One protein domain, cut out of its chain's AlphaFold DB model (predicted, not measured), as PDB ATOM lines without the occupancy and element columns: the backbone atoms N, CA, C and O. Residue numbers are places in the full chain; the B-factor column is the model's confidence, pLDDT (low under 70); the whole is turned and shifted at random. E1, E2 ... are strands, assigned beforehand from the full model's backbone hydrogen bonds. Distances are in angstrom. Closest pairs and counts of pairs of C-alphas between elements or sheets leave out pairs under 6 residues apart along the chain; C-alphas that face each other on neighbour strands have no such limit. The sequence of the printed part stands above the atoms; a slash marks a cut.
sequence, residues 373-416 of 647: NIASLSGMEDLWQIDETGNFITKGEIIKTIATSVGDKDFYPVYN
ATOM      1  N   ASN A 373      37.163 -59.750  -1.975       71.19
ATOM      2  CA  ASN A 373      38.381 -60.375  -2.525       71.19
ATOM      3  C   ASN A 373      38.979 -59.675  -3.769       71.19
ATOM      4  O   ASN A 373      39.532 -60.324  -4.656       71.19
ATOM      5  N   ILE A 374      38.885 -58.344  -3.830       81.75
ATOM      6  CA  ILE A 374      39.442 -57.533  -4.921       81.75
ATOM      7  C   ILE A 374      40.940 -57.289  -4.719       81.75
ATOM      8  O   ILE A 374      41.352 -56.796  -3.673       81.75
ATOM      9  N   ALA A 375      41.735 -57.593  -5.749       77.88
ATOM     10  CA  ALA A 375      43.174 -57.322  -5.773       77.88
ATOM     11  C   ALA A 375      43.506 -55.860  -6.125       77.88
ATOM     12  O   ALA A 375      44.444 -55.300  -5.581       77.88
ATOM     13  N   SER A 376      42.755 -55.227  -7.030       87.56
ATOM     14  CA  SER A 376      42.814 -53.779  -7.290       87.56
ATOM     15  C   SER A 376      41.559 -53.322  -8.037       87.56
ATOM     16  O   SER A 376      40.862 -54.138  -8.644       87.56
ATOM     17  N   LEU A 377      41.257 -52.023  -7.989       88.88
ATOM     18  CA  LEU A 377      40.117 -51.420  -8.685       88.88
ATOM     19  C   LEU A 377      40.530 -50.082  -9.309       88.88
ATOM     20  O   LEU A 377      40.757 -49.119  -8.581       88.88
ATOM     21  N   SER A 378      40.608 -50.017 -10.638       88.12
ATOM     22  CA  SER A 378      40.965 -48.798 -11.381       88.12
ATOM     23  C   SER A 378      39.752 -48.154 -12.050       88.12
ATOM     24  O   SER A 378      38.946 -48.832 -12.688       88.12
ATOM     25  N   GLY A 379      39.668 -46.828 -11.968       83.50
ATOM     26  CA  GLY A 379      38.828 -46.013 -12.841       83.50
ATOM     27  C   GLY A 379      39.428 -45.857 -14.244       83.50
ATOM     28  O   GLY A 379      40.589 -46.189 -14.492       83.50
ATOM     29  N   MET A 380      38.640 -45.310 -15.174       79.00
ATOM     30  CA  MET A 380      39.082 -45.047 -16.552       79.00
ATOM     31  C   MET A 380      40.349 -44.177 -16.603       79.00
ATOM     32  O   MET A 380      40.499 -43.254 -15.805       79.00
ATOM     33  N   GLU A 381      41.240 -44.467 -17.560       81.94
ATOM     34  CA  GLU A 381      42.524 -43.766 -17.783       81.94
ATOM     35  C   GLU A 381      43.422 -43.669 -16.525       81.94
ATOM     36  O   GLU A 381      44.231 -42.746 -16.386       81.94
ATOM     37  N   ASP A 382      43.253 -44.598 -15.577       79.06
ATOM     38  CA  ASP A 382      43.810 -44.586 -14.217       79.06
ATOM     39  C   ASP A 382      43.623 -43.226 -13.512       79.06
ATOM     40  O   ASP A 382      44.511 -42.741 -12.808       79.06
ATOM     41  N   LEU A 383      42.494 -42.546 -13.756       81.38
ATOM     42  CA  LEU A 383      42.162 -41.268 -13.109       81.38
ATOM     43  C   LEU A 383      41.978 -41.423 -11.596       81.38
ATOM     44  O   LEU A 383      42.222 -40.471 -10.856       81.38
ATOM     45  N   TRP A 384      41.610 -42.622 -11.148       88.81
ATOM     46  CA  TRP A 384      41.737 -43.080  -9.769       88.81
ATOM     47  C   TRP A 384      41.988 -44.593  -9.734       88.81
ATOM     48  O   TRP A 384      41.669 -45.294 -10.696       88.81
ATOM     49  N   GLN A 385      42.561 -45.095  -8.641       90.25
ATOM     50  CA  GLN A 385      42.816 -46.519  -8.421       90.25
ATOM     51  C   GLN A 385      42.839 -46.848  -6.922       90.25
ATOM     52  O   GLN A 385      43.331 -46.054  -6.126       90.25
ATOM     53  N   ILE A 386      42.359 -48.035  -6.548       89.44
ATOM     54  CA  ILE A 386      42.722 -48.728  -5.304       89.44
ATOM     55  C   ILE A 386      43.740 -49.810  -5.676       89.44
ATOM     56  O   ILE A 386      43.412 -50.689  -6.478       89.44
ATOM     57  N   ASP A 387      44.963 -49.727  -5.149       86.50
ATOM     58  CA  ASP A 387      46.027 -50.708  -5.421       86.50
ATOM     59  C   ASP A 387      45.980 -51.943  -4.498       86.50
ATOM     60  O   ASP A 387      45.203 -52.002  -3.544       86.50
ATOM     61  N   GLU A 388      46.837 -52.933  -4.772       85.62
ATOM     62  CA  GLU A 388      46.934 -54.198  -4.018       85.62
ATOM     63  C   GLU A 388      47.416 -54.055  -2.565       85.62
ATOM     64  O   GLU A 388      47.346 -55.007  -1.787       85.62
ATOM     65  N   THR A 389      47.870 -52.863  -2.172       78.31
ATOM     66  CA  THR A 389      48.215 -52.519  -0.785       78.31
ATOM     67  C   THR A 389      47.149 -51.647  -0.110       78.31
ATOM     68  O   THR A 389      47.275 -51.322   1.072       78.31
ATOM     69  N   GLY A 390      46.073 -51.306  -0.830       74.94
ATOM     70  CA  GLY A 390      44.942 -50.519  -0.348       74.94
ATOM     71  C   GLY A 390      45.105 -49.000  -0.471       74.94
ATOM     72  O   GLY A 390      44.299 -48.271   0.113       74.94
ATOM     73  N   ASN A 391      46.103 -48.488  -1.204       79.69
ATOM     74  CA  ASN A 391      46.223 -47.039  -1.408       79.69
ATOM     75  C   ASN A 391      45.156 -46.550  -2.392       79.69
ATOM     76  O   ASN A 391      45.033 -47.095  -3.488       79.69
ATOM     77  N   PHE A 392      44.445 -45.472  -2.044       85.19
ATOM     78  CA  PHE A 392      43.618 -44.733  -2.998       85.19
ATOM     79  C   PHE A 392      44.467 -43.678  -3.720       85.19
ATOM     80  O   PHE A 392      44.831 -42.650  -3.145       85.19
ATOM     81  N   ILE A 393      44.777 -43.942  -4.983       82.00
ATOM     82  CA  ILE A 393      45.511 -43.059  -5.892       82.00
ATOM     83  C   ILE A 393      44.489 -42.264  -6.714       82.00
ATOM     84  O   ILE A 393      43.487 -42.818  -7.161       82.00
ATOM     85  N   THR A 394      44.734 -40.974  -6.953       85.50
ATOM     86  CA  THR A 394      43.899 -40.135  -7.831       85.50
ATOM     87  C   THR A 394      44.739 -39.138  -8.626       85.50
ATOM     88  O   THR A 394      45.718 -38.590  -8.121       85.50
ATOM     89  N   LYS A 395      44.336 -38.887  -9.875       79.62
ATOM     90  CA  LYS A 395      44.827 -37.796 -10.736       79.62
ATOM     91  C   LYS A 395      43.903 -36.567 -10.695       79.62
ATOM     92  O   LYS A 395      44.285 -35.509 -11.188       79.62
ATOM     93  N   GLY A 396      42.692 -36.714 -10.149       73.88
ATOM     94  CA  GLY A 396      41.690 -35.655  -9.996       73.88
ATOM     95  C   GLY A 396      41.493 -35.206  -8.545       73.88
ATOM     96  O   GLY A 396      41.930 -35.868  -7.601       73.88
ATOM     97  N   GLU A 397      40.806 -34.080  -8.367       77.50
ATOM     98  CA  GLU A 397      40.464 -33.538  -7.050       77.50
ATOM     99  C   GLU A 397      39.402 -34.406  -6.358       77.50
ATOM    100  O   GLU A 397      38.334 -34.667  -6.913       77.50
ATOM    101  N   ILE A 398      39.671 -34.827  -5.120       74.31
ATOM    102  CA  ILE A 398      38.646 -35.410  -4.246       74.31
ATOM    103  C   ILE A 398      37.858 -34.253  -3.630       74.31
ATOM    104  O   ILE A 398      38.443 -33.335  -3.058       74.31
ATOM    105  N   ILE A 399      36.531 -34.301  -3.731       77.88
ATOM    106  CA  ILE A 399      35.638 -33.234  -3.269       77.88
ATOM    107  C   ILE A 399      34.637 -33.820  -2.276       77.88
ATOM    108  O   ILE A 399      33.990 -34.828  -2.555       77.88
ATOM    109  N   LYS A 400      34.485 -33.176  -1.115       78.44
ATOM    110  CA  LYS A 400      33.417 -33.474  -0.158       78.44
ATOM    111  C   LYS A 400      32.377 -32.360  -0.173       78.44
ATOM    112  O   LYS A 400      32.556 -31.325   0.469       78.44
ATOM    113  N   THR A 401      31.275 -32.599  -0.866       78.94
ATOM    114  CA  THR A 401      30.083 -31.752  -0.807       78.94
ATOM    115  C   THR A 401      29.386 -31.925   0.548       78.94
ATOM    116  O   THR A 401      29.197 -33.046   1.027       78.94
ATOM    117  N   ILE A 402      29.023 -30.820   1.199       78.31
ATOM    118  CA  ILE A 402      28.308 -30.793   2.481       78.31
ATOM    119  C   ILE A 402      27.053 -29.936   2.323       78.31
ATOM    120  O   ILE A 402      27.150 -28.752   1.998       78.31
ATOM    121  N   ALA A 403      25.887 -30.517   2.603       77.44
ATOM    122  CA  ALA A 403      24.623 -29.790   2.617       77.44
ATOM    123  C   ALA A 403      24.585 -28.764   3.759       77.44
ATOM    124  O   ALA A 403      24.848 -29.093   4.920       77.44
ATOM    125  N   THR A 404      24.246 -27.513   3.444       80.31
ATOM    126  CA  THR A 404      24.099 -26.430   4.430       80.31
ATOM    127  C   THR A 404      22.752 -25.723   4.283       80.31
ATOM    128  O   THR A 404      22.071 -25.839   3.266       80.31
ATOM    129  N   SER A 405      22.373 -24.914   5.276       70.00
ATOM    130  CA  SER A 405      21.138 -24.115   5.257       70.00
ATOM    131  C   SER A 405      21.083 -23.026   4.171       70.00
ATOM    132  O   SER A 405      20.045 -22.388   4.008       70.00
ATOM    133  N   VAL A 406      22.172 -22.818   3.420       73.50
ATOM    134  CA  VAL A 406      22.246 -21.932   2.242       73.50
ATOM    135  C   VAL A 406      22.601 -22.685   0.950       73.50
ATOM    136  O   VAL A 406      22.963 -22.058  -0.043       73.50
ATOM    137  N   GLY A 407      22.459 -24.014   0.951       78.81
ATOM    138  CA  GLY A 407      22.753 -24.900  -0.177       78.81
ATOM    139  C   GLY A 407      23.977 -25.785   0.056       78.81
ATOM    140  O   GLY A 407      24.665 -25.682   1.076       78.81
ATOM    141  N   ASP A 408      24.235 -26.669  -0.900       83.00
ATOM    142  CA  ASP A 408      25.386 -27.565  -0.881       83.00
ATOM    143  C   ASP A 408      26.693 -26.790  -1.083       83.00
ATOM    144  O   ASP A 408      26.762 -25.841  -1.871       83.00
ATOM    145  N   LYS A 409      27.735 -27.177  -0.345       78.31
ATOM    146  CA  LYS A 409      29.053 -26.547  -0.410       78.31
ATOM    147  C   LYS A 409      30.167 -27.578  -0.496       78.31
ATOM    148  O   LYS A 409      30.308 -28.422   0.386       78.31
ATOM    149  N   ASP A 410      31.009 -27.419  -1.505       78.62
ATOM    150  CA  ASP A 410      32.185 -28.250  -1.725       78.62
ATOM    151  C   ASP A 410      33.354 -27.871  -0.811       78.62
ATOM    152  O   ASP A 410      33.687 -26.693  -0.624       78.62
ATOM    153  N   PHE A 411      33.997 -28.900  -0.263       68.44
ATOM    154  CA  PHE A 411      35.246 -28.817   0.480       68.44
ATOM    155  C   PHE A 411      36.292 -29.724  -0.170       68.44
ATOM    156  O   PHE A 411      36.082 -30.926  -0.326       68.44
ATOM    157  N   TYR A 412      37.436 -29.133  -0.496       72.25
ATOM    158  CA  TYR A 412      38.607 -29.811  -1.041       72.25
ATOM    159  C   TYR A 412      39.508 -30.200   0.145       72.25
ATOM    160  O   TYR A 412      39.911 -29.304   0.897       72.25
ATOM    161  N   PRO A 413      39.798 -31.492   0.387       65.50
ATOM    162  CA  PRO A 413      40.738 -31.892   1.424       65.50
ATOM    163  C   PRO A 413      42.147 -31.413   1.062       65.50
ATOM    164  O   PRO A 413      42.556 -31.466  -0.097       65.50
ATOM    165  N   VAL A 414      42.910 -30.967   2.060       59.34
ATOM    166  CA  VAL A 414      44.321 -30.618   1.862       59.34
ATOM    167  C   VAL A 414      45.132 -31.910   1.833       59.34
ATOM    168  O   VAL A 414      45.505 -32.438   2.881       59.34
ATOM    169  N   TYR A 415      45.387 -32.421   0.631       59.31
ATOM    170  CA  TYR A 415      46.361 -33.487   0.427       59.31
ATOM    171  C   TYR A 415      47.778 -32.940   0.602       59.31
ATOM    172  O   TYR A 415      48.091 -31.829   0.177       59.31
ATOM    173  N   ASN A 416      48.622 -33.740   1.243       57.28
ATOM    174  CA  ASN A 416      50.046 -33.493   1.395       57.28
ATOM    175  C   ASN A 416      50.786 -34.677   0.759       57.28
ATOM    176  O   ASN A 416      50.357 -35.817   0.940       57.28
TER     177      ASN A 416
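Overview. This is residues 373 to 416 of the 647 residues of an uncharacterized protein of Parcubacteria group bacterium CG10_big_fil_rev_8_21_14_0_10_36_14 (UniProt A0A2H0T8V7). The domain has little regular structure: two separate antiparallel hairpins, E1 with E2 and E3 with E4, sit toward opposite ends of an elongated outline, joined by residues 395 to 399. Short residues 377 to 378 pair antiparallel with residues 385 to 386 of E1. The printed part has 44 residues, 16 of them in four named strands, in the order E1, E2, E3, E4, with no named helix; the class is all strand. It is only just extended, close to loose, with a radius of gyration of the C-alphas of 14.0 A and spans of 42 by 24 by 19 A.

Arrangement. E1, residues 384 to 386, and E2, residues 392 to 394, form a hairpin at 167 degrees, with N 385 and O 393 2.9 A apart. E3, residues 400 to 404, and E4, residues 407 to 411, form another at 150 degrees, with N 402 and O 409 2.8 A apart. E2 and E3 are apart.

Along the chain. E1 begins at C-alpha 384 (41.737, -43.080, -9.769). E3 is 12.5 A long and E4 13.1 A, ending at C-alpha 411 (35.246, -28.817, 0.480).

Size, cuts and confidence. The C-alphas of Asn 373 and Val 406, the two farthest apart, are 42.0 A apart. The printed part has no cut, and the three links are tight. Residues 411 and 413 to 416 have pLDDT under 70.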